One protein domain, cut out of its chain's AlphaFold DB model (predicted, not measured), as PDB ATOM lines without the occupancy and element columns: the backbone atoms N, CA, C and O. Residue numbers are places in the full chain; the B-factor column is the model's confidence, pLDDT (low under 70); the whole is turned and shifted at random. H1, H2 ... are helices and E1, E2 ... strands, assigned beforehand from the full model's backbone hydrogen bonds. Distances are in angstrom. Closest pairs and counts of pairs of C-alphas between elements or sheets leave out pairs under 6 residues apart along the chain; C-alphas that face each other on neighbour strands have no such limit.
ATOM      1  N   SER A 324      28.088 -13.790 -56.189       87.50
ATOM      2  CA  SER A 324      28.560 -15.033 -55.559       87.50
ATOM      3  C   SER A 324      29.227 -14.793 -54.203       87.50
ATOM      4  O   SER A 324      28.965 -15.519 -53.250       87.50
ATOM      5  N   ASN A 325      30.055 -13.750 -54.097       91.50
ATOM      6  CA  ASN A 325      30.736 -13.429 -52.846       91.50
ATOM      7  C   ASN A 325      29.758 -12.861 -51.811       91.50
ATOM      8  O   ASN A 325      29.879 -13.184 -50.639       91.50
ATOM      9  N   LEU A 326      28.739 -12.104 -52.231       92.94
ATOM     10  CA  LEU A 326      27.680 -11.638 -51.331       92.94
ATOM     11  C   LEU A 326      26.780 -12.783 -50.844       92.94
ATOM     12  O   LEU A 326      26.355 -12.759 -49.692       92.94
ATOM     13  N   GLN A 327      26.528 -13.808 -51.670       92.25
ATOM     14  CA  GLN A 327      25.881 -15.043 -51.200       92.25
ATOM     15  C   GLN A 327      26.724 -15.738 -50.129       92.25
ATOM     16  O   GLN A 327      26.186 -16.146 -49.101       92.25
ATOM     17  N   GLN A 328      28.039 -15.832 -50.344       91.88
ATOM     18  CA  GLN A 328      28.958 -16.383 -49.352       91.88
ATOM     19  C   GLN A 328      28.969 -15.541 -48.070       91.88
ATOM     20  O   GLN A 328      28.897 -16.112 -46.989       91.88
ATOM     21  N   THR A 329      28.953 -14.206 -48.166       94.50
ATOM     22  CA  THR A 329      28.793 -13.316 -47.007       94.50
ATOM     23  C   THR A 329      27.515 -13.641 -46.235       94.50
ATOM     24  O   THR A 329      27.582 -13.830 -45.025       94.50
ATOM     25  N   VAL A 330      26.358 -13.746 -46.902       95.06
ATOM     26  CA  VAL A 330      25.093 -14.107 -46.236       95.06
ATOM     27  C   VAL A 330      25.215 -15.459 -45.537       95.06
ATOM     28  O   VAL A 330      24.851 -15.567 -44.371       95.06
ATOM     29  N   GLN A 331      25.758 -16.471 -46.216       93.19
ATOM     30  CA  GLN A 331      25.944 -17.797 -45.634       93.19
ATOM     31  C   GLN A 331      26.848 -17.756 -44.392       93.19
ATOM     32  O   GLN A 331      26.442 -18.226 -43.333       93.19
ATOM     33  N   THR A 332      28.029 -17.142 -44.495       92.19
ATOM     34  CA  THR A 332      28.974 -17.003 -43.378       92.19
ATOM     35  C   THR A 332      28.350 -16.264 -42.200       92.19
ATOM     36  O   THR A 332      28.555 -16.650 -41.052       92.19
ATOM     37  N   MET A 333      27.561 -15.219 -42.455       94.62
ATOM     38  CA  MET A 333      26.887 -14.486 -41.385       94.62
ATOM     39  C   MET A 333      25.800 -15.324 -40.709       94.62
ATOM     40  O   MET A 333      25.723 -15.323 -39.487       94.62
ATOM     41  N   LEU A 334      24.996 -16.076 -41.464       92.38
ATOM     42  CA  LEU A 334      23.994 -16.977 -40.882       92.38
ATOM     43  C   LEU A 334      24.642 -18.080 -40.028       92.38
ATOM     44  O   LEU A 334      24.149 -18.377 -38.940       92.38
ATOM     45  N   GLU A 335      25.767 -18.639 -40.486       91.00
ATOM     46  CA  GLU A 335      26.562 -19.620 -39.734       91.00
ATOM     47  C   GLU A 335      27.104 -19.028 -38.425       91.00
ATOM     48  O   GLU A 335      26.952 -19.641 -37.370       91.00
ATOM     49  N   ARG A 336      27.667 -17.812 -38.468       90.75
ATOM     50  CA  ARG A 336      28.178 -17.099 -37.281       90.75
ATOM     51  C   ARG A 336      27.102 -16.779 -36.258       90.75
ATOM     52  O   ARG A 336      27.326 -16.941 -35.064       90.75
ATOM     53  N   LEU A 337      25.942 -16.330 -36.728       89.19
ATOM     54  CA  LEU A 337      24.800 -16.040 -35.863       89.19
ATOM     55  C   LEU A 337      24.187 -17.327 -35.286       89.19
ATOM     56  O   LEU A 337      23.429 -17.266 -34.322       89.19
ATOM     57  N   GLY A 338      24.493 -18.496 -35.864       88.62
ATOM     58  CA  GLY A 338      23.955 -19.783 -35.424       88.62
ATOM     59  C   GLY A 338      22.440 -19.898 -35.616       88.62
ATOM     60  O   GLY A 338      21.790 -20.678 -34.917       88.62
ATOM     61  N   ARG A 339      21.861 -19.112 -36.534       80.94
ATOM     62  CA  ARG A 339      20.410 -19.016 -36.738       80.94
ATOM     63  C   ARG A 339      19.963 -19.727 -38.011       80.94
ATOM     64  O   ARG A 339      20.455 -19.393 -39.091       80.94
ATOM     65  N   PRO A 340      18.970 -20.630 -37.938       84.31
ATOM     66  CA  PRO A 340      18.296 -21.084 -39.141       84.31
ATOM     67  C   PRO A 340      17.443 -19.951 -39.730       84.31
ATOM     68  O   PRO A 340      16.860 -19.135 -39.010       84.31
ATOM     69  N   ILE A 341      17.344 -19.924 -41.055       87.25
ATOM     70  CA  ILE A 341      16.317 -19.157 -41.768       87.25
ATOM     71  C   ILE A 341      15.041 -19.997 -41.866       87.25
ATOM     72  O   ILE A 341      15.105 -21.226 -41.851       87.25
ATOM     73  N   SER A 342      13.881 -19.347 -41.941       87.75
ATOM     74  CA  SER A 342      12.602 -20.042 -42.100       87.75
ATOM     75  C   SER A 342      12.541 -20.849 -43.405       87.75
ATOM     76  O   SER A 342      13.130 -20.451 -44.404       87.75
ATOM     77  N   ASP A 343      11.769 -21.941 -43.431       85.31
ATOM     78  CA  ASP A 343      11.699 -22.894 -44.562       85.31
ATOM     79  C   ASP A 343      11.338 -22.274 -45.927       85.31
ATOM     80  O   ASP A 343      11.571 -22.867 -46.979       85.31
ATOM     81  N   ASN A 344      10.724 -21.090 -45.927       85.56
ATOM     82  CA  ASN A 344      10.357 -20.337 -47.126       85.56
ATOM     83  C   ASN A 344      11.432 -19.334 -47.586       85.56
ATOM     84  O   ASN A 344      11.178 -18.568 -48.517       85.56
ATOM     85  N   LEU A 345      12.592 -19.305 -46.931       90.88
ATOM     86  CA  LEU A 345      13.736 -18.478 -47.280       90.88
ATOM     87  C   LEU A 345      14.938 -19.349 -47.624       90.88
ATOM     88  O   LEU A 345      15.171 -20.399 -47.037       90.88
ATOM     89  N   ASP A 346      15.740 -18.860 -48.560       92.00
ATOM     90  CA  ASP A 346      17.037 -19.425 -48.896       92.00
ATOM     91  C   ASP A 346      18.098 -18.317 -49.001       92.00
ATOM     92  O   ASP A 346      17.790 -17.123 -49.098       92.00
ATOM     93  N   VAL A 347      19.374 -18.710 -48.971       92.31
ATOM     94  CA  VAL A 347      20.509 -17.778 -49.086       92.31
ATOM     95  C   VAL A 347      20.405 -16.891 -50.341       92.31
ATOM     96  O   VAL A 347      20.588 -15.675 -50.213       92.31
ATOM     97  N   PRO A 348      20.065 -17.407 -51.543       92.06
ATOM     98  CA  PRO A 348      19.853 -16.568 -52.723       92.06
ATOM     99  C   PRO A 348      18.771 -15.494 -52.555       92.06
ATOM    100  O   PRO A 348      18.978 -14.363 -53.006       92.06
ATOM    101  N   THR A 349      17.647 -15.818 -51.913       92.25
ATOM    102  CA  THR A 349      16.536 -14.888 -51.658       92.25
ATOM    103  C   THR A 349      16.962 -13.787 -50.696       92.25
ATOM    104  O   THR A 349      16.775 -12.610 -51.004       92.25
ATOM    105  N   VAL A 350      17.618 -14.142 -49.587       94.50
ATOM    106  CA  VAL A 350      18.163 -13.170 -48.621       94.50
ATOM    107  C   VAL A 350      19.213 -12.270 -49.280       94.50
ATOM    108  O   VAL A 350      19.205 -11.051 -49.108       94.50
ATOM    109  N   THR A 351      20.079 -12.845 -50.117       94.00
ATOM    110  CA  THR A 351      21.098 -12.084 -50.854       94.00
ATOM    111  C   THR A 351      20.461 -11.076 -51.806       94.00
ATOM    112  O   THR A 351      20.862  -9.914 -51.837       94.00
ATOM    113  N   ARG A 352      19.450 -11.491 -52.581       92.88
ATOM    114  CA  ARG A 352      18.721 -10.597 -53.497       92.88
ATOM    115  C   ARG A 352      18.006  -9.481 -52.743       92.88
ATOM    116  O   ARG A 352      18.090  -8.336 -53.174       92.88
ATOM    117  N   PHE A 353      17.366  -9.801 -51.619       94.62
ATOM    118  CA  PHE A 353      16.707  -8.820 -50.759       94.62
ATOM    119  C   PHE A 353      17.666  -7.687 -50.363       94.62
ATOM    120  O   PHE A 353      17.392  -6.521 -50.650       94.62
ATOM    121  N   TYR A 354      18.834  -8.014 -49.800       95.12
ATOM    122  CA  TYR A 354      19.800  -6.990 -49.394       95.12
ATOM    123  C   TYR A 354      20.480  -6.290 -50.573       95.12
ATOM    124  O   TYR A 354      20.741  -5.091 -50.505       95.12
ATOM    125  N   LEU A 355      20.721  -6.993 -51.680       92.94
ATOM    126  CA  LEU A 355      21.223  -6.377 -52.910       92.94
ATOM    127  C   LEU A 355      20.286  -5.304 -53.451       92.94
ATOM    128  O   LEU A 355      20.750  -4.266 -53.913       92.94
ATOM    129  N   LEU A 356      18.980  -5.551 -53.402       92.62
ATOM    130  CA  LEU A 356      17.971  -4.603 -53.862       92.62
ATOM    131  C   LEU A 356      17.811  -3.447 -52.869       92.62
ATOM    132  O   LEU A 356      17.622  -2.308 -53.292       92.62
ATOM    133  N   ALA A 357      17.962  -3.718 -51.571       94.19
ATOM    134  CA  ALA A 357      17.911  -2.707 -50.520       94.19
ATOM    135  C   ALA A 357      19.129  -1.766 -50.515       94.19
ATOM    136  O   ALA A 357      18.969  -0.558 -50.366       94.19
ATOM    137  N   PHE A 358      20.341  -2.295 -50.690       92.94
ATOM    138  CA  PHE A 358      21.602  -1.547 -50.559       92.94
ATOM    139  C   PHE A 358      22.292  -1.245 -51.897       92.94
ATOM    140  O   PHE A 358      23.304  -0.543 -51.946       92.94
ATOM    141  N   GLY A 359      21.784  -1.785 -53.003       88.88
ATOM    142  CA  GLY A 359      22.390  -1.640 -54.321       88.88
ATOM    143  C   GLY A 359      22.371  -0.202 -54.838       88.88
ATOM    144  O   GLY A 359      21.373   0.512 -54.740       88.88
ATOM    145  N   ASN A 360      23.481   0.218 -55.446       82.00
ATOM    146  CA  ASN A 360      23.615   1.511 -56.106       82.00
ATOM    147  C   ASN A 360      24.025   1.304 -57.573       82.00
ATOM    148  O   ASN A 360      24.863   0.462 -57.882       82.00
ATOM    149  N   ILE A 361      23.446   2.098 -58.475       67.12
ATOM    150  CA  ILE A 361      23.559   1.933 -59.937       67.12
ATOM    151  C   ILE A 361      24.568   2.869 -60.650       67.12
ATOM    152  O   ILE A 361      24.840   2.644 -61.826       67.12
ATOM    153  N   PRO A 362      25.197   3.901 -60.043       58.72
ATOM    154  CA  PRO A 362      26.143   4.734 -60.784       58.72
ATOM    155  C   PRO A 362      27.465   4.024 -61.136       58.72
ATOM    156  O   PRO A 362      28.286   4.623 -61.825       58.72
ATOM    157  N   HIS A 363      27.678   2.770 -60.722       54.28
ATOM    158  CA  HIS A 363      28.930   2.040 -60.929       54.28
ATOM    159  C   HIS A 363      28.732   0.818 -61.839       54.28
ATOM    160  O   HIS A 363      27.664   0.213 -61.885       54.28
ATOM    161  N   LYS A 364      29.787   0.432 -62.571       49.62
ATOM    162  CA  LYS A 364      29.766  -0.716 -63.502       49.62
ATOM    163  C   LYS A 364      29.639  -2.080 -62.798       49.62
ATOM    164  O   LYS A 364      29.396  -3.083 -63.463       49.62
ATOM    165  N   SER A 365      29.813  -2.129 -61.478       55.88
ATOM    166  CA  SER A 365      29.646  -3.315 -60.632       55.88
ATOM    167  C   SER A 365      28.486  -3.115 -59.655       55.88
ATOM    168  O   SER A 365      28.139  -1.979 -59.338       55.88
ATOM    169  N   LEU A 366      27.918  -4.206 -59.119       63.00
ATOM    170  CA  LEU A 366      27.087  -4.098 -57.913       63.00
ATOM    171  C   LEU A 366      27.934  -3.424 -56.822       63.00
ATOM    172  O   LEU A 366      29.124  -3.715 -56.694       63.00
ATOM    173  N   THR A 367      27.353  -2.491 -56.075       72.75
ATOM    174  CA  THR A 367      28.058  -1.757 -55.007       72.75
ATOM    175  C   THR A 367      27.495  -2.035 -53.625       72.75
ATOM    176  O   THR A 367      27.769  -1.282 -52.697       72.75
ATOM    177  N   CYS A 368      26.636  -3.042 -53.487       88.44
ATOM    178  CA  CYS A 368      26.183  -3.449 -52.168       88.44
ATOM    179  C   CYS A 368      27.413  -3.880 -51.365       88.44
ATOM    180  O   CYS A 368      28.180  -4.732 -51.827       88.44
ATOM    181  N   SER A 369      27.632  -3.236 -50.219       91.81
ATOM    182  CA  SER A 369      28.740  -3.569 -49.336       91.81
ATOM    183  C   SER A 369      28.409  -4.859 -48.577       91.81
ATOM    184  O   SER A 369      27.338  -4.938 -47.969       91.81
ATOM    185  N   PRO A 370      29.306  -5.862 -48.544       94.88
ATOM    186  CA  PRO A 370      29.127  -7.038 -47.692       94.88
ATOM    187  C   PRO A 370      29.009  -6.656 -46.210       94.88
ATOM    188  O   PRO A 370      28.336  -7.340 -45.443       94.88
ATOM    189  N   PHE A 371      29.615  -5.537 -45.807       95.00
ATOM    190  CA  PHE A 371      29.538  -5.051 -44.439       95.00
ATOM    191  C   PHE A 371      28.143  -4.534 -44.072       95.00
ATOM    192  O   PHE A 371      27.751  -4.627 -42.913       95.00
ATOM    193  N   ASP A 372      27.390  -4.004 -45.039       94.62
ATOM    194  CA  ASP A 372      26.013  -3.553 -44.813       94.62
ATOM    195  C   ASP A 372      25.051  -4.734 -44.682       94.62
ATOM    196  O   ASP A 372      24.171  -4.708 -43.825       94.62
ATOM    197  N   ILE A 373      25.270  -5.798 -45.464       95.88
ATOM    198  CA  ILE A 373      24.554  -7.073 -45.302       95.88
ATOM    199  C   ILE A 373      24.813  -7.647 -43.907       95.88
ATOM    200  O   ILE A 373      23.871  -7.981 -43.192       95.88
ATOM    201  N   ALA A 374      26.086  -7.742 -43.515       96.44
ATOM    202  CA  ALA A 374      26.469  -8.294 -42.223       96.44
ATOM    203  C   ALA A 374      25.870  -7.490 -41.059       96.44
ATOM    204  O   ALA A 374      25.291  -8.064 -40.144       96.44
ATOM    205  N   GLU A 375      25.939  -6.158 -41.124       95.19
ATOM    206  CA  GLU A 375      25.355  -5.275 -40.113       95.19
ATOM    207  C   GLU A 375      23.829  -5.414 -40.017       95.19
ATOM    208  O   GLU A 375      23.295  -5.448 -38.909       95.19
ATOM    209  N   ALA A 376      23.128  -5.547 -41.146       95.19
ATOM    210  CA  ALA A 376      21.682  -5.749 -41.151       95.19
ATOM    211  C   ALA A 376      21.277  -7.115 -40.575       95.19
ATOM    212  O   ALA A 376      20.297  -7.188 -39.841       95.19
ATOM    213  N   LEU A 377      22.040  -8.179 -40.854       95.62
ATOM    214  CA  LEU A 377      21.806  -9.508 -40.277       95.62
ATOM    215  C   LEU A 377      22.061  -9.537 -38.764       95.62
ATOM    216  O   LEU A 377      21.263 -10.108 -38.025       95.62
ATOM    217  N   ILE A 378      23.117  -8.869 -38.292       94.56
ATOM    218  CA  ILE A 378      23.370  -8.680 -36.855       94.56
ATOM    219  C   ILE A 378      22.215  -7.909 -36.206       94.56
ATOM    220  O   ILE A 378      21.741  -8.262 -35.125       94.56
ATOM    221  N   ALA A 379      21.734  -6.848 -36.861       93.06
ATOM    222  CA  ALA A 379      20.599  -6.087 -36.359       93.06
ATOM    223  C   ALA A 379      19.323  -6.939 -36.296       93.06
ATOM    224  O   ALA A 379      18.596  -6.864 -35.307       93.06
ATOM    225  N   THR A 380      19.073  -7.768 -37.313       93.06
ATOM    226  CA  THR A 380      17.980  -8.745 -37.317       93.06
ATOM    227  C   THR A 380      18.085  -9.696 -36.124       93.06
ATOM    228  O   THR A 380      17.114  -9.828 -35.385       93.06
ATOM    229  N   ASP A 381      19.249 -10.308 -35.886       91.56
ATOM    230  CA  ASP A 381      19.439 -11.268 -34.789       91.56
ATOM    231  C   ASP A 381      19.121 -10.672 -33.408       91.56
ATOM    232  O   ASP A 381      18.456 -11.310 -32.594       91.56
ATOM    233  N   ARG A 382      19.504  -9.411 -33.169       89.00
ATOM    234  CA  ARG A 382      19.203  -8.699 -31.915       89.00
ATOM    235  C   ARG A 382      17.723  -8.413 -31.688       89.00
ATOM    236  O   ARG A 382      17.297  -8.238 -30.543       89.00
ATOM    237  N   LEU A 383      16.976  -8.216 -32.769       87.19
ATOM    238  CA  LEU A 383      15.568  -7.835 -32.706       87.19
ATOM    239  C   LEU A 383      14.664  -9.046 -32.475       87.19
ATOM    240  O   LEU A 383      13.612  -8.898 -31.845       87.19
ATOM    241  N   GLU A 384      15.088 -10.217 -32.946       84.50
ATOM    242  CA  GLU A 384      14.368 -11.474 -32.786       84.50
ATOM    243  C   GLU A 384      14.670 -12.168 -31.454       84.50
ATOM    244  O   GLU A 384      15.724 -11.999 -30.839       84.50
ATOM    245  N   SER A 385      13.726 -12.991 -30.999       76.75
ATOM    246  CA  SER A 385      13.959 -13.852 -29.840       76.75
ATOM    247  C   SER A 385      14.992 -14.935 -30.186       76.75
ATOM    248  O   SER A 385      15.100 -15.342 -31.341       76.75
ATOM    249  N   THR A 386      15.768 -15.412 -29.207       68.69
ATOM    250  CA  THR A 386      16.892 -16.348 -29.426       68.69
ATOM    251  C   THR A 386      16.514 -17.728 -29.964       68.69
ATOM    252  O   THR A 386      17.379 -18.422 -30.490       68.69
ATOM    253  N   ASP A 387      15.237 -18.102 -29.895       70.12
ATOM    254  CA  ASP A 387      14.772 -19.440 -30.274       70.12
ATOM    255  C   ASP A 387      14.073 -19.471 -31.648       70.12
ATOM    256  O   ASP A 387      13.794 -20.548 -32.177       70.12
ATOM    257  N   ASP A 388      13.808 -18.304 -32.248       78.31
ATOM    258  CA  ASP A 388      13.070 -18.200 -33.508       78.31
ATOM    259  C   ASP A 388      13.988 -18.280 -34.741       78.31
ATOM    260  O   ASP A 388      15.137 -17.826 -34.738       78.31
ATOM    261  N   SER A 389      13.455 -18.851 -35.828       86.19
ATOM    262  CA  SER A 389      14.093 -18.800 -37.150       86.19
ATOM    263  C   SER A 389      13.955 -17.406 -37.759       86.19
ATOM    264  O   SER A 389      12.921 -16.754 -37.604       86.19
ATOM    265  N   LEU A 390      14.960 -16.965 -38.518       89.50
ATOM    266  CA  LEU A 390      14.903 -15.665 -39.182       89.50
ATOM    267  C   LEU A 390      13.859 -15.681 -40.302       89.50
ATOM    268  O   LEU A 390      13.940 -16.487 -41.229       89.50
ATOM    269  N   THR A 391      12.888 -14.771 -40.217       91.75
ATOM    270  CA  THR A 391      11.807 -14.601 -41.199       91.75
ATOM    271  C   THR A 391      12.046 -13.381 -42.087       91.75
ATOM    272  O   THR A 391      12.853 -12.510 -41.769       91.75
ATOM    273  N   MET A 392      11.291 -13.241 -43.184       92.19
ATOM    274  CA  MET A 392      11.394 -12.048 -44.038       92.19
ATOM    275  C   MET A 392      11.060 -10.764 -43.264       92.19
ATOM    276  O   MET A 392      11.713  -9.745 -43.450       92.19
ATOM    277  N   GLN A 393      10.086 -10.818 -42.349       90.50
ATOM    278  CA  GLN A 393       9.734  -9.675 -41.506       90.50
ATOM    279  C   GLN A 393      10.889  -9.293 -40.565       90.50
ATOM    280  O   GLN A 393      11.165  -8.110 -40.385       90.50
ATOM    281  N   ALA A 394      11.616 -10.279 -40.036       91.62
ATOM    282  CA  ALA A 394      12.816 -10.054 -39.233       91.62
ATOM    283  C   ALA A 394      13.942  -9.374 -40.035       91.62
ATOM    284  O   ALA A 394      14.590  -8.438 -39.556       91.62
ATOM    285  N   LEU A 395      14.155  -9.803 -41.286       94.38
ATOM    286  CA  LEU A 395      15.133  -9.195 -42.198       94.38
ATOM    287  C   LEU A 395      14.773  -7.740 -42.532       94.38
ATOM    288  O   LEU A 395      15.652  -6.880 -42.572       94.38
ATOM    289  N   VAL A 396      13.482  -7.453 -42.716       94.25
ATOM    290  CA  VAL A 396      12.963  -6.090 -42.921       94.25
ATOM    291  C   VAL A 396      13.211  -5.213 -41.699       94.25
ATOM    292  O   VAL A 396      13.733  -4.110 -41.847       94.25
ATOM    293  N   ARG A 397      12.938  -5.717 -40.491       92.06
ATOM    294  CA  ARG A 397      13.222  -4.973 -39.256       92.06
ATOM    295  C   ARG A 397      14.708  -4.682 -39.078       92.06
ATOM    296  O   ARG A 397      15.075  -3.550 -38.775       92.06
ATOM    297  N   GLY A 398      15.576  -5.663 -39.337       93.00
ATOM    298  CA  GLY A 398      17.026  -5.446 -39.313       93.00
ATOM    299  C   GLY A 398      17.498  -4.445 -40.366       93.00
ATOM    300  O   GLY A 398      18.372  -3.628 -40.087       93.00
ATOM    301  N   LEU A 399      16.871  -4.425 -41.549       93.81
ATOM    302  CA  LEU A 399      17.106  -3.388 -42.556       93.81
ATOM    303  C   LEU A 399      16.704  -1.991 -42.047       93.81
ATOM    304  O   LEU A 399      17.429  -1.033 -42.290       93.81
ATOM    305  N   GLY A 400      15.598  -1.856 -41.312       92.69
ATOM    306  CA  GLY A 400      15.194  -0.591 -40.678       92.69
ATOM    307  C   GLY A 400      16.121  -0.115 -39.552       92.69
ATOM    308  O   GLY A 400      16.112   1.064 -39.189       92.69
ATOM    309  N   ALA A 401      16.955  -1.012 -39.022       90.31
ATOM    310  CA  ALA A 401      17.869  -0.731 -37.921       90.31
ATOM    311  C   ALA A 401      19.251  -0.210 -38.341       90.31
ATOM    312  O   ALA A 401      19.993   0.282 -37.486       90.31
ATOM    313  N   VAL A 402      19.608  -0.291 -39.626       90.69
ATOM    314  CA  VAL A 402      20.876   0.261 -40.130       90.69
ATOM    315  C   VAL A 402      20.754   1.751 -40.483       90.69
ATOM    316  O   VAL A 402      19.660   2.310 -40.560       90.69
ATOM    317  N   ASP A 403      21.892   2.416 -40.710       89.06
ATOM    318  CA  ASP A 403      21.928   3.821 -41.152       89.06
ATOM    319  C   ASP A 403      21.129   4.006 -42.459       89.06
ATOM    320  O   ASP A 403      21.401   3.341 -43.468       89.06
ATOM    321  N   SER A 404      20.175   4.948 -42.472       91.19
ATOM    322  CA  SER A 404      19.333   5.235 -43.641       91.19
ATOM    323  C   SER A 404      20.142   5.615 -44.877       91.19
ATOM    324  O   SER A 404      19.694   5.382 -45.997       91.19
ATOM    325  N   LYS A 405      21.369   6.131 -44.732       89.69
ATOM    326  CA  LYS A 405      22.250   6.434 -45.871       89.69
ATOM    327  C   LYS A 405      22.529   5.216 -46.752       89.69
ATOM    328  O   LYS A 405      22.788   5.415 -47.943       89.69
ATOM    329  N   LYS A 406      22.466   4.008 -46.188       90.12
ATOM    330  CA  LYS A 406      22.714   2.728 -46.867       90.12
ATOM    331  C   LYS A 406      21.490   2.231 -47.628       90.12
ATOM    332  O   LYS A 406      21.633   1.612 -48.676       90.12
ATOM    333  N   ILE A 407      20.294   2.519 -47.123       92.00
ATOM    334  CA  ILE A 407      19.026   2.048 -47.686       92.00
ATOM    335  C   ILE A 407      18.707   2.853 -48.942       92.00
ATOM    336  O   ILE A 407      18.646   4.081 -48.899       92.00
ATOM    337  N   TYR A 408      18.507   2.161 -50.061       91.75
ATOM    338  CA  TYR A 408      18.261   2.727 -51.387       91.75
ATOM    339  C   TYR A 408      19.143   3.958 -51.671       91.75
ATOM    340  O   TYR A 408      18.640   5.087 -51.746       91.75
ATOM    341  N   PRO A 409      20.471   3.784 -51.853       90.06
ATOM    342  CA  PRO A 409      21.436   4.887 -51.961       90.06
ATOM    343  C   PRO A 409      21.199   5.877 -53.112       90.06
ATOM    344  O   PRO A 409      21.899   6.889 -53.213       90.06
ATOM    345  N   TRP A 410      20.242   5.592 -53.988       88.88
ATOM    346  CA  TRP A 410      19.795   6.419 -55.102       88.88
ATOM    347  C   TRP A 410      18.592   7.325 -54.759       88.88
ATOM    348  O   TRP A 410      18.318   8.267 -55.505       88.88
ATOM    349  N   LEU A 411      17.912   7.111 -53.627       92.12
ATOM    350  CA  LEU A 411      16.871   8.008 -53.111       92.12
ATOM    351  C   LEU A 411      17.476   9.271 -52.465       92.12
ATOM    352  O   LEU A 411      18.613   9.239 -51.990       92.12
ATOM    353  N   PRO A 412      16.747  10.398 -52.381       92.50
ATOM    354  CA  PRO A 412      17.144  11.541 -51.553       92.50
ATOM    355  C   PRO A 412      17.204  11.184 -50.054       92.50
ATOM    356  O   PRO A 412      16.419  10.338 -49.626       92.50
ATOM    357  N   PRO A 413      18.045  11.849 -49.232       92.69
ATOM    358  CA  PRO A 413      18.224  11.513 -47.810       92.69
ATOM    359  C   PRO A 413      16.911  11.391 -47.025       92.69
ATOM    360  O   PRO A 413      16.683  10.409 -46.333       92.69
ATOM    361  N   THR A 414      16.004  12.345 -47.216       93.12
ATOM    362  CA  THR A 414      14.694  12.389 -46.556       93.12
ATOM    363  C   THR A 414      13.794  11.207 -46.925       93.12
ATOM    364  O   THR A 414      13.068  10.696 -46.079       93.12
ATOM    365  N   ALA A 415      13.847  10.743 -48.176       94.00
ATOM    366  CA  ALA A 415      13.100   9.564 -48.607       94.00
ATOM    367  C   ALA A 415      13.709   8.273 -48.038       94.00
ATOM    368  O   ALA A 415      12.967   7.357 -47.705       94.00
ATOM    369  N   ARG A 416      15.036   8.206 -47.868       94.69
ATOM    370  CA  ARG A 416      15.683   7.065 -47.200       94.69
ATOM    371  C   ARG A 416      15.286   6.969 -45.736       94.69
ATOM    372  O   ARG A 416      14.998   5.877 -45.267       94.69
ATOM    373  N   GLU A 417      15.232   8.102 -45.040       94.00
ATOM    374  CA  GLU A 417      14.792   8.154 -43.643       94.00
ATOM    375  C   GLU A 417      13.328   7.719 -43.496       94.00
ATOM    376  O   GLU A 417      13.002   6.928 -42.615       94.00
ATOM    377  N   PHE A 418      12.467   8.140 -44.429       95.31
ATOM    378  CA  PHE A 418      11.090   7.650 -44.527       95.31
ATOM    379  C   PHE A 418      11.061   6.117 -44.655       95.31
ATOM    380  O   PHE A 418      10.386   5.446 -43.876       95.31
ATOM    381  N   MET A 419      11.815   5.547 -45.603       95.50
ATOM    382  CA  MET A 419      11.864   4.092 -45.802       95.50
ATOM    383  C   MET A 419      12.426   3.355 -44.583       95.50
ATOM    384  O   MET A 419      11.881   2.322 -44.205       95.50
ATOM    385  N   ARG A 420      13.466   3.897 -43.934       95.12
ATOM    386  CA  ARG A 420      14.050   3.337 -42.706       95.12
ATOM    387  C   ARG A 420      12.988   3.169 -41.617       95.12
ATOM    388  O   ARG A 420      12.865   2.084 -41.063       95.12
ATOM    389  N   VAL A 421      12.199   4.213 -41.357       94.69
ATOM    390  CA  VAL A 421      11.133   4.192 -40.340       94.69
ATOM    391  C   VAL A 421      10.049   3.162 -40.658       94.69
ATOM    392  O   VAL A 421       9.578   2.473 -39.757       94.69
ATOM    393  N   LEU A 422       9.671   3.020 -41.930       95.31
ATOM    394  CA  LEU A 422       8.706   1.995 -42.335       95.31
ATOM    395  C   LEU A 422       9.255   0.578 -42.158       95.31
ATOM    396  O   LEU A 422       8.510  -0.305 -41.753       95.31
ATOM    397  N   PHE A 423      10.538   0.359 -42.454       95.00
ATOM    398  CA  PHE A 423      11.185  -0.938 -42.259       95.00
ATOM    399  C   PHE A 423      11.393  -1.281 -40.778       95.00
ATOM    400  O   PHE A 423      11.328  -2.450 -40.415       95.00
ATOM    401  N   GLU A 424      11.617  -0.284 -39.917       90.88
ATOM    402  CA  GLU A 424      11.723  -0.469 -38.461       90.88
ATOM    403  C   GLU A 424      10.379  -0.879 -37.832       90.88
ATOM    404  O   GLU A 424      10.356  -1.546 -36.795       90.88
ATOM    405  N   SER A 425       9.257  -0.499 -38.449       90.12
ATOM    406  CA  SER A 425       7.931  -0.783 -37.910       90.12
ATOM    407  C   SER A 425       7.463  -2.215 -38.175       90.12
ATOM    408  O   SER A 425       7.694  -2.797 -39.232       90.12
ATOM    409  N   ASP A 426       6.752  -2.782 -37.203       86.62
ATOM    410  CA  ASP A 426       6.066  -4.070 -37.316       86.62
ATOM    411  C   ASP A 426       4.655  -3.951 -37.915       86.62
ATOM    412  O   ASP A 426       4.049  -4.966 -38.269       86.62
ATOM    413  N   THR A 427       4.138  -2.727 -38.027       89.94
ATOM    414  CA  THR A 427       2.770  -2.426 -38.443       89.94
ATOM    415  C   THR A 427       2.733  -1.242 -39.416       89.94
ATOM    416  O   THR A 427       3.621  -0.390 -39.407       89.94
ATOM    417  N   PRO A 428       1.720  -1.151 -40.295       93.75
ATOM    418  CA  PRO A 428       1.548   0.019 -41.151       93.75
ATOM    419  C   PRO A 428       1.431   1.311 -40.328       93.75
ATOM    420  O   PRO A 428       0.635   1.389 -39.393       93.75
ATOM    421  N   LEU A 429       2.194   2.343 -40.694       95.19
ATOM    422  CA  LEU A 429       2.277   3.594 -39.940       95.19
ATOM    423  C   LEU A 429       1.369   4.673 -40.516       95.19
ATOM    424  O   LEU A 429       1.292   4.861 -41.736       95.19
ATOM    425  N   LYS A 430       0.747   5.468 -39.644       95.12
ATOM    426  CA  LYS A 430       0.020   6.665 -40.074       95.12
ATOM    427  C   LYS A 430       0.951   7.860 -40.238       95.12
ATOM    428  O   LYS A 430       2.052   7.927 -39.693       95.12
ATOM    429  N   ARG A 431       0.452   8.885 -40.929       94.06
ATOM    430  CA  ARG A 431       1.173  10.141 -41.195       94.06
ATOM    431  C   ARG A 431       1.917  10.718 -39.983       94.06
ATOM    432  O   ARG A 431       3.073  11.102 -40.123       94.06
ATOM    433  N   SER A 432       1.244  10.864 -38.840       93.44
ATOM    434  CA  SER A 432       1.847  11.505 -37.663       93.44
ATOM    435  C   SER A 432       3.006  10.682 -37.100       93.44
ATOM    436  O   SER A 432       4.021  11.250 -36.736       93.44
ATOM    437  N   GLU A 433       2.882   9.352 -37.101       94.81
ATOM    438  CA  GLU A 433       3.930   8.446 -36.613       94.81
ATOM    439  C   GLU A 433       5.176   8.520 -37.498       94.81
ATOM    440  O   GLU A 433       6.289   8.570 -36.985       94.81
ATOM    441  N   ILE A 434       4.990   8.611 -38.819       94.25
ATOM    442  CA  ILE A 434       6.100   8.774 -39.765       94.25
ATOM    443  C   ILE A 434       6.790  10.129 -39.572       94.25
ATOM    444  O   ILE A 434       8.015  10.181 -39.522       94.25
ATOM    445  N   LEU A 435       6.023  11.222 -39.476       93.50
ATOM    446  CA  LEU A 435       6.577  12.570 -39.283       93.50
ATOM    447  C   LEU A 435       7.430  12.655 -38.015       93.50
ATOM    448  O   LEU A 435       8.535  13.190 -38.073       93.50
ATOM    449  N   ASP A 436       6.922  12.102 -36.913       92.19
ATOM    450  CA  ASP A 436       7.590  12.133 -35.616       92.19
ATOM    451  C   ASP A 436       8.843  11.240 -35.606       92.19
ATOM    452  O   ASP A 436       9.897  11.659 -35.132       92.19
ATOM    453  N   ALA A 437       8.757  10.019 -36.147       90.12
ATOM    454  CA  ALA A 437       9.862   9.059 -36.106       90.12
ATOM    455  C   ALA A 437      10.998   9.380 -37.092       90.12
ATOM    456  O   ALA A 437      12.156   9.091 -36.797       90.12
ATOM    457  N   ALA A 438      10.678   9.962 -38.251       88.81
ATOM    458  CA  ALA A 438      11.661  10.331 -39.273       88.81
ATOM    459  C   ALA A 438      12.140  11.794 -39.154       88.81
ATOM    460  O   ALA A 438      12.926  12.234 -39.994       88.81
ATOM    461  N   ASP A 439      11.653  12.552 -38.159       90.06
ATOM    462  CA  ASP A 439      11.920  13.989 -37.962       90.06
ATOM    463  C   ASP A 439      11.708  14.814 -39.250       90.06
ATOM    464  O   ASP A 439      12.574  15.545 -39.739       90.06
ATOM    465  N   LEU A 440      10.536  14.638 -39.871       90.31
ATOM    466  CA  LEU A 440      10.218  15.227 -41.171       90.31
ATOM    467  C   LEU A 440       9.273  16.420 -41.057       90.31
ATOM    468  O   LEU A 440       8.289  16.413 -40.323       90.31
ATOM    469  N   SER A 441       9.489  17.427 -41.907       91.62
ATOM    470  CA  SER A 441       8.476  18.466 -42.122       91.62
ATOM    471  C   SER A 441       7.285  17.926 -42.920       91.62
ATOM    472  O   SER A 441       7.441  17.107 -43.829       91.62
ATOM    473  N   GLN A 442       6.095  18.471 -42.654       90.81
ATOM    474  CA  GLN A 442       4.865  18.154 -43.387       90.81
ATOM    475  C   GLN A 442       5.036  18.266 -44.913       90.81
ATOM    476  O   GLN A 442       4.628  17.363 -45.641       90.81
ATOM    477  N   THR A 443       5.680  19.330 -45.393       89.38
ATOM    478  CA  THR A 443       5.930  19.540 -46.826       89.38
ATOM    479  C   THR A 443       6.829  18.453 -47.417       89.38
ATOM    480  O   THR A 443       6.588  17.976 -48.525       89.38
ATOM    481  N   SER A 444       7.862  18.037 -46.679       88.75
ATOM    482  CA  SER A 444       8.778  16.985 -47.132       88.75
ATOM    483  C   SER A 444       8.094  15.622 -47.166       88.75
ATOM    484  O   SER A 444       8.262  14.879 -48.133       88.75
ATOM    485  N   TYR A 445       7.267  15.325 -46.161       92.19
ATOM    486  CA  TYR A 445       6.430  14.129 -46.136       92.19
ATOM    487  C   TYR A 445       5.495  14.068 -47.345       92.19
ATOM    488  O   TYR A 445       5.492  13.068 -48.052       92.19
ATOM    489  N   GLU A 446       4.731  15.130 -47.621       89.69
ATOM    490  CA  GLU A 446       3.755  15.136 -48.722       89.69
ATOM    491  C   GLU A 446       4.437  14.919 -50.080       89.69
ATOM    492  O   GLU A 446       3.969  14.105 -50.882       89.69
ATOM    493  N   ARG A 447       5.590  15.569 -50.298       87.50
ATOM    494  CA  ARG A 447       6.410  15.380 -51.503       87.50
ATOM    495  C   ARG A 447       6.904  13.938 -51.638       87.50
ATOM    496  O   ARG A 447       6.738  13.333 -52.693       87.50
ATOM    497  N   HIS A 448       7.536  13.386 -50.601       90.94
ATOM    498  CA  HIS A 448       8.161  12.064 -50.697       90.94
ATOM    499  C   HIS A 448       7.147  10.922 -50.668       90.94
ATOM    500  O   HIS A 448       7.303   9.999 -51.460       90.94
ATOM    501  N   ARG A 449       6.075  11.010 -49.869       92.75
ATOM    502  CA  ARG A 449       4.982  10.020 -49.842       92.75
ATOM    503  C   ARG A 449       4.425   9.786 -51.242       92.75
ATOM    504  O   ARG A 449       4.385   8.654 -51.704       92.75
ATOM    505  N   GLY A 450       4.040  10.866 -51.932       88.12
ATOM    506  CA  GLY A 450       3.475  10.770 -53.278       88.12
ATOM    507  C   GLY A 450       4.457  10.188 -54.295       88.12
ATOM    508  O   GLY A 450       4.048   9.422 -55.162       88.12
ATOM    509  N   ASN A 451       5.748  10.510 -54.181       90.75
ATOM    510  CA  ASN A 451       6.757   9.963 -55.082       90.75
ATOM    511  C   ASN A 451       7.046   8.477 -54.815       90.75
ATOM    512  O   ASN A 451       7.179   7.724 -55.772       90.75
ATOM    513  N   LEU A 452       7.107   8.058 -53.545       92.25
ATOM    514  CA  LEU A 452       7.347   6.665 -53.143       92.25
ATOM    515  C   LEU A 452       6.154   5.765 -53.502       92.25
ATOM    516  O   LEU A 452       6.339   4.642 -53.959       92.25
ATOM    517  N   GLU A 453       4.930   6.267 -53.337       90.75
ATOM    518  CA  GLU A 453       3.703   5.567 -53.736       90.75
ATOM    519  C   GLU A 453       3.655   5.381 -55.256       90.75
ATOM    520  O   GLU A 453       3.462   4.273 -55.750       90.75
ATOM    521  N   LYS A 454       3.926   6.449 -56.019       88.38
ATOM    522  CA  LYS A 454       3.959   6.385 -57.487       88.38
ATOM    523  C   LYS A 454       5.099   5.532 -58.038       88.38
ATOM    524  O   LYS A 454       4.957   5.034 -59.149       88.38
ATOM    525  N   SER A 455       6.217   5.398 -57.320       88.00
ATOM    526  CA  SER A 455       7.293   4.486 -57.717       88.00
ATOM    527  C   SER A 455       7.030   3.041 -57.294       88.00
ATOM    528  O   SER A 455       7.689   2.147 -57.796       88.00
ATOM    529  N   GLY A 456       6.036   2.783 -56.434       89.12
ATOM    530  CA  GLY A 456       5.735   1.437 -55.946       89.12
ATOM    531  C   GLY A 456       6.637   0.976 -54.798       89.12
ATOM    532  O   GLY A 456       6.731  -0.221 -54.546       89.12
ATOM    533  N   LEU A 457       7.290   1.908 -54.098       91.56
ATOM    534  CA  LEU A 457       8.052   1.640 -52.870       91.56
ATOM    535  C   LEU A 457       7.191   1.746 -51.608       91.56
ATOM    536  O   LEU A 457       7.602   1.281 -50.547       91.56
ATOM    537  N   LEU A 458       6.011   2.356 -51.712       92.44
ATOM    538  CA  LEU A 458       5.087   2.600 -50.609       92.44
ATOM    539  C   LEU A 458       3.703   2.069 -50.969       92.44
ATOM    540  O   LEU A 458       3.198   2.359 -52.052       92.44
ATOM    541  N   VAL A 459       3.078   1.339 -50.049       91.12
ATOM    542  CA  VAL A 459       1.713   0.823 -50.206       91.12
ATOM    543  C   VAL A 459       0.855   1.303 -49.045       91.12
ATOM    544  O   VAL A 459       1.260   1.237 -47.888       91.12
ATOM    545  N   GLU A 460      -0.347   1.779 -49.353       91.69
ATOM    546  CA  GLU A 460      -1.383   2.061 -48.360       91.69
ATOM    547  C   GLU A 460      -2.164   0.767 -48.085       91.69
ATOM    548  O   GLU A 460      -2.875   0.268 -48.958       91.69
ATOM    549  N   LYS A 461      -1.986   0.177 -46.895       87.75
ATOM    550  CA  LYS A 461      -2.667  -1.075 -46.505       87.75
ATOM    551  C   LYS A 461      -4.076  -0.841 -46.009       87.75
ATOM    552  O   LYS A 461      -4.991  -1.593 -46.339       87.75
ATOM    553  N   GLU A 462      -4.221   0.203 -45.211       88.69
ATOM    554  CA  GLU A 462      -5.480   0.684 -44.669       88.69
ATOM    555  C   GLU A 462      -5.523   2.192 -44.867       88.69
ATOM    556  O   GLU A 462      -4.481   2.822 -45.047       88.69
ATOM    557  N   THR A 463      -6.713   2.786 -44.812       87.88
ATOM    558  CA  THR A 463      -6.882   4.223 -45.031       87.88
ATOM    559  C   THR A 463      -5.917   5.020 -44.145       87.88
ATOM    560  O   THR A 463      -6.004   4.973 -42.915       87.88
ATOM    561  N   TYR A 464      -5.002   5.753 -44.775       87.38
ATOM    562  CA  TYR A 464      -3.931   6.545 -44.161       87.38
ATOM    563  C   TYR A 464      -2.857   5.777 -43.374       87.38
ATOM    564  O   TYR A 464      -2.131   6.416 -42.609       87.38
ATOM    565  N   HIS A 465      -2.725   4.463 -43.569       93.12
ATOM    566  CA  HIS A 465      -1.673   3.636 -42.975       93.12
ATOM    567  C   HIS A 465      -0.791   3.019 -44.061       93.12
ATOM    568  O   HIS A 465      -1.260   2.283 -44.933       93.12
ATOM    569  N   TYR A 466       0.501   3.321 -43.990       94.38
ATOM    570  CA  TYR A 466       1.465   3.016 -45.035       94.38
ATOM    571  C   TYR A 466       2.487   1.975 -44.589       94.38
ATOM    572  O   TYR A 466       2.960   2.006 -43.455       94.38
ATOM    573  N   GLU A 467       2.877   1.105 -45.514       94.00
ATOM    574  CA  GLU A 467       4.008   0.194 -45.364       94.00
ATOM    575  C   GLU A 467       4.993   0.344 -46.526       94.00
ATOM    576  O   GLU A 467       4.628   0.747 -47.637       94.00
ATOM    577  N   ALA A 468       6.247  -0.026 -46.279       93.31
ATOM    578  CA  ALA A 468       7.233  -0.147 -47.337       93.31
ATOM    579  C   ALA A 468       6.993  -1.421 -48.155       93.31
ATOM    580  O   ALA A 468       6.776  -2.502 -47.609       93.31
ATOM    581  N   THR A 469       7.114  -1.309 -49.475       92.06
ATOM    582  CA  THR A 469       7.184  -2.486 -50.345       92.06
ATOM    583  C   THR A 469       8.513  -3.196 -50.128       92.06
ATOM    584  O   THR A 469       9.568  -2.556 -50.059       92.06
ATOM    585  N   LEU A 470       8.470  -4.527 -50.034       91.31
ATOM    586  CA  LEU A 470       9.673  -5.327 -49.843       91.31
ATOM    587  C   LEU A 470      10.634  -5.160 -51.034       91.31
ATOM    588  O   LEU A 470      10.183  -5.207 -52.183       91.31
ATOM    589  N   PRO A 471      11.951  -5.004 -50.792       91.12
ATOM    590  CA  PRO A 471      12.964  -5.053 -51.841       91.12
ATOM    591  C   PRO A 471      12.743  -6.241 -52.794       91.12
ATOM    592  O   PRO A 471      12.731  -7.398 -52.371       91.12
ATOM    593  N   GLY A 472      12.545  -5.953 -54.084       83.19
ATOM    594  CA  GLY A 472      12.307  -6.967 -55.122       83.19
ATOM    595  C   GLY A 472      10.865  -7.414 -55.326       83.19
ATOM    596  O   GLY A 472      10.603  -8.182 -56.246       83.19
ATOM    597  N   GLN A 473       9.920  -6.912 -54.532       86.94
ATOM    598  CA  GLN A 473       8.482  -7.110 -54.751       86.94
ATOM    599  C   GLN A 473       7.816  -5.859 -55.341       86.94
ATOM    600  O   GLN A 473       6.648  -5.576 -55.083       86.94
ATOM    601  N   TRP A 474       8.571  -5.091 -56.130       83.69
ATOM    602  CA  TRP A 474       8.076  -3.875 -56.768       83.69
ATOM    603  C   TRP A 474       7.083  -4.200 -57.900       83.69
ATOM    604  O   TRP A 474       7.233  -5.225 -58.575       83.69
ATOM    605  N   PRO A 475       6.070  -3.352 -58.155       74.00
ATOM    606  CA  PRO A 475       5.059  -3.613 -59.179       74.00
ATOM    607  C   PRO A 475       5.657  -3.710 -60.598       74.00
ATOM    608  O   PRO A 475       6.133  -2.720 -61.149       74.00
ATOM    609  N   GLN A 476       5.586  -4.886 -61.231       62.94
ATOM    610  CA  GLN A 476       6.132  -5.122 -62.583       62.94
ATOM    611  C   GLN A 476       5.245  -4.520 -63.697       62.94
ATOM    612  O   GLN A 476       5.755  -3.899 -64.632       62.94
ATOM    613  N   ASP A 477       3.916  -4.626 -63.563       54.97
ATOM    614  CA  ASP A 477       2.970  -4.408 -64.675       54.97
ATOM    615  C   ASP A 477       2.165  -3.091 -64.611       54.97
ATOM    616  O   ASP A 477       1.458  -2.751 -65.558       54.97
ATOM    617  N   GLY A 478       2.274  -2.312 -63.524       49.38
ATOM    618  CA  GLY A 478       1.441  -1.115 -63.285       49.38
ATOM    619  C   GLY A 478       2.132   0.244 -63.461       49.38
ATOM    620  O   GLY A 478       1.470   1.280 -63.484       49.38
ATOM    621  N   LEU A 479       3.461   0.273 -63.586       52.72
ATOM    622  CA  LEU A 479       4.230   1.525 -63.600       52.72
ATOM    623  C   LEU A 479       4.357   2.154 -64.998       52.72
ATOM    624  O   LEU A 479       4.759   3.309 -65.109       52.72
ATOM    625  N   SER A 480       4.018   1.428 -66.070       49.88
ATOM    626  CA  SER A 480       4.091   1.934 -67.451       49.88
ATOM    627  C   SER A 480       3.053   3.024 -67.731       49.88
ATOM    628  O   SER A 480       3.407   4.044 -68.311       49.88
ATOM    629  N   SER A 481       1.817   2.869 -67.245       49.00
ATOM    630  CA  SER A 481       0.766   3.890 -67.374       49.00
ATOM    631  C   SER A 481       0.923   5.052 -66.386       49.00
ATOM    632  O   SER A 481       0.472   6.154 -66.669       49.00
ATOM    633  N   LEU A 482       1.574   4.833 -65.235       50.19
ATOM    634  CA  LEU A 482       1.871   5.887 -64.251       50.19
ATOM    635  C   LEU A 482       3.096   6.732 -64.640       50.19
ATOM    636  O   LEU A 482       3.192   7.888 -64.234       50.19
ATOM    637  N   ALA A 483       4.022   6.186 -65.436       54.75
ATOM    638  CA  ALA A 483       5.241   6.877 -65.851       54.75
ATOM    639  C   ALA A 483       4.996   8.013 -66.861       54.75
ATOM    640  O   ALA A 483       5.764   8.978 -66.871       54.75
ATOM    641  N   GLU A 484       3.946   7.942 -67.686       56.53
ATOM    642  CA  GLU A 484       3.672   8.954 -68.722       56.53
ATOM    643  C   GLU A 484       3.325  10.334 -68.129       56.53
ATOM    644  O   GLU A 484       3.780  11.339 -68.672       56.53
ATOM    645  N   ASP A 485       2.705  10.386 -66.941       60.31
ATOM    646  CA  ASP A 485       2.358  11.625 -66.210       60.31
ATOM    647  C   ASP A 485       3.181  11.849 -64.919       60.31
ATOM    648  O   ASP A 485       2.947  12.793 -64.158       60.31
ATOM    649  N   ALA A 486       4.155  10.981 -64.634       69.06
ATOM    650  CA  ALA A 486       5.001  11.086 -63.448       69.06
ATOM    651  C   ALA A 486       6.034  12.226 -63.538       69.06
ATOM    652  O   ALA A 486       6.629  12.472 -64.590       69.06
ATOM    653  N   ASP A 487       6.307  12.859 -62.391       81.50
ATOM    654  CA  ASP A 487       7.421  13.798 -62.210       81.50
ATOM    655  C   ASP A 487       8.766  13.116 -62.553       81.50
ATOM    656  O   ASP A 487       8.927  11.898 -62.409       81.50
ATOM    657  N   ALA A 488       9.751  13.899 -62.993       84.44
ATOM    658  CA  ALA A 488      11.098  13.453 -63.329       84.44
ATOM    659  C   ALA A 488      11.764  12.665 -62.188       84.44
ATOM    660  O   ALA A 488      12.447  11.674 -62.458       84.44
ATOM    661  N   ASP A 489      11.528  13.055 -60.930       84.75
ATOM    662  CA  ASP A 489      12.030  12.337 -59.750       84.75
ATOM    663  C   ASP A 489      11.483  10.895 -59.695       84.75
ATOM    664  O   ASP A 489      12.250   9.943 -59.558       84.75
ATOM    665  N   VAL A 490      10.172  10.718 -59.881       87.06
ATOM    666  CA  VAL A 490       9.505   9.403 -59.844       87.06
ATOM    667  C   VAL A 490       9.970   8.517 -60.997       87.06
ATOM    668  O   VAL A 490      10.307   7.353 -60.790       87.06
ATOM    669  N   ARG A 491      10.058   9.073 -62.213       86.12
ATOM    670  CA  ARG A 491      10.579   8.337 -63.379       86.12
ATOM    671  C   ARG A 491      11.998   7.834 -63.135       86.12
ATOM    672  O   ARG A 491      12.332   6.714 -63.516       86.12
ATOM    673  N   ARG A 492      12.829   8.654 -62.488       87.56
ATOM    674  CA  ARG A 492      14.203   8.294 -62.140       87.56
ATOM    675  C   ARG A 492      14.252   7.156 -61.118       87.56
ATOM    676  O   ARG A 492      15.093   6.278 -61.261       87.56
ATOM    677  N   TRP A 493      13.363   7.145 -60.126       89.44
ATOM    678  CA  TRP A 493      13.288   6.080 -59.117       89.44
ATOM    679  C   TRP A 493      12.874   4.742 -59.731       89.44
ATOM    680  O   TRP A 493      13.602   3.766 -59.591       89.44
ATOM    681  N   ILE A 494      11.812   4.740 -60.543       88.25
ATOM    682  CA  ILE A 494      11.364   3.550 -61.287       88.25
ATOM    683  C   ILE A 494      12.473   3.027 -62.213       88.25
ATOM    684  O   ILE A 494      12.671   1.821 -62.356       88.25
ATOM    685  N   MET A 495      13.216   3.927 -62.869       86.94
ATOM    686  CA  MET A 495      14.359   3.541 -63.698       86.94
ATOM    687  C   MET A 495      15.451   2.864 -62.867       86.94
ATOM    688  O   MET A 495      15.996   1.856 -63.314       86.94
ATOM    689  N   TYR A 496      15.770   3.389 -61.680       88.12
ATOM    690  CA  TYR A 496      16.739   2.756 -60.790       88.12
ATOM    691  C   TYR A 496      16.261   1.370 -60.339       88.12
ATOM    692  O   TYR A 496      16.998   0.407 -60.504       88.12
ATOM    693  N   GLU A 497      15.023   1.230 -59.876       87.81
ATOM    694  CA  GLU A 497      14.445  -0.069 -59.504       87.81
ATOM    695  C   GLU A 497      14.594  -1.105 -60.628       87.81
ATOM    696  O   GLU A 497      15.189  -2.166 -60.436       87.81
ATOM    697  N   LYS A 498      14.156  -0.760 -61.846       86.56
ATOM    698  CA  LYS A 498      14.235  -1.656 -63.009       86.56
ATOM    699  C   LYS A 498      15.665  -2.009 -63.397       86.56
ATOM    700  O   LYS A 498      15.937  -3.153 -63.753       86.56
ATOM    701  N   LEU A 499      16.580  -1.039 -63.362       86.12
ATOM    702  CA  LEU A 499      17.990  -1.290 -63.662       86.12
ATOM    703  C   LEU A 499      18.629  -2.200 -62.613       86.12
ATOM    704  O   LEU A 499      19.406  -3.079 -62.982       86.12
ATOM    705  N   LEU A 500      18.301  -2.009 -61.333       87.44
ATOM    706  CA  LEU A 500      18.886  -2.787 -60.249       87.44
ATOM    707  C   LEU A 500      18.372  -4.220 -60.302       87.44
ATOM    708  O   LEU A 500      19.173  -5.147 -60.254       87.44
ATOM    709  N   ASP A 501      17.063  -4.395 -60.485       87.62
ATOM    710  CA  ASP A 501      16.446  -5.708 -60.654       87.62
ATOM    711  C   ASP A 501      17.022  -6.436 -61.877       87.62
ATOM    712  O   ASP A 501      17.489  -7.569 -61.769       87.62
ATOM    713  N   ALA A 502      17.124  -5.761 -63.027       86.12
ATOM    714  CA  ALA A 502      17.749  -6.334 -64.219       86.12
ATOM    715  C   ALA A 502      19.218  -6.733 -63.981       86.12
ATOM    716  O   ALA A 502      19.638  -7.812 -64.404       86.12
ATOM    717  N   GLN A 503      19.997  -5.897 -63.286       85.00
ATOM    718  CA  GLN A 503      21.397  -6.176 -62.967       85.00
ATOM    719  C   GLN A 503      21.538  -7.360 -62.001       85.00
ATOM    720  O   GLN A 503      22.360  -8.245 -62.242       85.00
ATOM    721  N   VAL A 504      20.733  -7.410 -60.937       86.81
ATOM    722  CA  VAL A 504      20.722  -8.515 -59.967       86.81
ATOM    723  C   VAL A 504      20.289  -9.815 -60.644       86.81
ATOM    724  O   VAL A 504      20.947 -10.845 -60.474       86.81
ATOM    725  N   ASN A 505      19.249  -9.775 -61.479       85.56
ATOM    726  CA  ASN A 505      18.785 -10.935 -62.234       85.56
ATOM    727  C   ASN A 505      19.869 -11.445 -63.187       85.56
ATOM    728  O   ASN A 505      20.218 -12.626 -63.123       85.56
ATOM    729  N   ALA A 506      20.485 -10.562 -63.979       82.81
ATOM    730  CA  ALA A 506      21.579 -10.926 -64.875       82.81
ATOM    731  C   ALA A 506      22.759 -11.564 -64.122       82.81
ATOM    732  O   ALA A 506      23.247 -12.621 -64.523       82.81
ATOM    733  N   GLN A 507      23.194 -10.972 -63.006       78.50
ATOM    734  CA  GLN A 507      24.316 -11.508 -62.233       78.50
ATOM    735  C   GLN A 507      23.987 -12.823 -61.527       78.50
ATOM    736  O   GLN A 507      24.840 -13.707 -61.468       78.50
ATOM    737  N   SER A 508      22.755 -12.994 -61.045       77.81
ATOM    738  CA  SER A 508      22.332 -14.252 -60.427       77.81
ATOM    739  C   SER A 508      22.274 -15.405 -61.433       77.81
ATOM    740  O   SER A 508      22.746 -16.498 -61.132       77.81
ATOM    741  N   VAL A 509      21.789 -15.159 -62.659       75.94
ATOM    742  CA  VAL A 509      21.770 -16.162 -63.737       75.94
ATOM    743  C   VAL A 509      23.189 -16.539 -64.149       75.94
ATOM    744  O   VAL A 509      23.494 -17.728 -64.245       75.94
ATOM    745  N   VAL A 510      24.070 -15.548 -64.331       66.19
ATOM    746  CA  VAL A 510      25.490 -15.798 -64.624       66.19
ATOM    747  C   VAL A 510      26.116 -16.636 -63.516       66.19
ATOM    748  O   VAL A 510      26.747 -17.638 -63.822       66.19
ATOM    749  N   SER A 511      25.878 -16.305 -62.244       63.50
ATOM    750  CA  SER A 511      26.429 -17.056 -61.111       63.50
ATOM    751  C   SER A 511      25.990 -18.522 -61.075       63.50
ATOM    752  O   SER A 511      26.782 -19.377 -60.691       63.50
ATOM    753  N   ILE A 512      24.754 -18.823 -61.487       63.88
ATOM    754  CA  ILE A 512      24.225 -20.195 -61.553       63.88
ATOM    755  C   ILE A 512      24.805 -20.960 -62.754       63.88
ATOM    756  O   ILE A 512      25.101 -22.147 -62.651       63.88
ATOM    757  N   GLN A 513      24.961 -20.299 -63.905       54.97
ATOM    758  CA  GLN A 513      25.394 -20.935 -65.157       54.97
ATOM    759  C   GLN A 513      26.919 -21.037 -65.301       54.97
ATOM    760  O   GLN A 513      27.428 -21.883 -66.036       54.97
ATOM    761  N   SER A 514      27.662 -20.143 -64.657       51.22
ATOM    762  CA  SER A 514      29.120 -20.053 -64.685       51.22
ATOM    763  C   SER A 514      29.564 -19.233 -63.469       51.22
ATOM    764  O   SER A 514      29.545 -18.002 -63.557       51.22
TER     765      SER A 514
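This is residues 324 to 514 of the 525 residues of an uncharacterized protein of Natronorubrum thiooxidans (UniProt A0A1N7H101). Two groups of helices stand side by side over one long helix, H9, which runs along both: H5, H6 and H7 gather round a small strand hairpin, E1 and E2, at one end, and H1, H2, H3 and H4 make the other end. H4 and H5 join the two groups as a helical hairpin, and short H8 sits near the first end of H9. The printed part has 191 residues with nine named helices and two named strands, in the order H1 to H7, E1, E2, H8, H9; the two strands are antiparallel and the class is mostly helix. It is compact, with a radius of gyration of the C-alphas of 16.5 A and spans of 44 by 38 by 25 A.

E1 is residues 458 to 462, 12.3 A long, and E2 is residues 465 to 468, 10.6 A. H5 is residues 413 to 424, 16.5 A; H6 is residues 431 to 437, 10.1 A; H7 is residues 442 to 455, 20.0 A. H4 is residues 392 to 400, 12.5 A, and H3 is residues 370 to 383, 20.2 A. H2 is residues 347 to 358, 16.3 A. H1 is residues 324 to 337, 20.1 A, from C-alpha 324 at (28.560, -15.033, -55.559). H8 is residues 479 to 483, 5.9 A. H9 is residues 488 to 513, 37.3 A, from C-alpha 488 at (11.098, 13.453, -63.329) to C-alpha 513 at (25.394, -20.935, -65.157).

In the hairpin E1 and E2, N 459 and O 467 are 2.9 A apart and N 465 and O 462 2.8 A, within hydrogen-bond range. Residues 429 to 430 pair antiparallel with residues 465 to 466 of E2. The closest C-alphas of H5 and E2, Leu 422 and Ala 468, are 5.6 A apart; those of H7 and E1, Leu 452 and Leu 458, 5.3 A. H5 touches H6, about perpendicular at 85 degrees, closest at the C-alphas of Val 421 and Ala 437, 6.6 A. H4 touches H5 at a steep tilt of 39 degrees, closest at Gly 400 and Glu 424, C-alphas 4.1 A apart. H3 touches H4, C-alphas of Thr 380 and Gly 398 4.0 A apart, and H1, those of Leu 326 and Pro 370 6.0 A apart. H1 touches H2, about perpendicular at 75 degrees, closest at the C-alphas of Gln 327 and Thr 351, 5.6 A. H9 touches H2 at a shallow tilt of 28 degrees, opposite ways, closest at the C-alphas of Leu 356 and Leu 500, 6.7 A. H9 touches H7, C-alphas of Ser 455 and Ile 494 5.5 A apart, and only just touches H8, with 3 pairs of C-alphas within 8 A. In each named helix every O i to N i+4 pair is within hydrogen-bond range.

The two C-alphas farthest apart, those of Gln 442 and Ser 514, are 50.0 A apart. The printed part has no cut; the links H2 to H3 and H4 to H5 are long. The mean pLDDT of the printed part is 86.1; residues 361 to 366, 386, 476 to 486 and 510 to 514 are under 70.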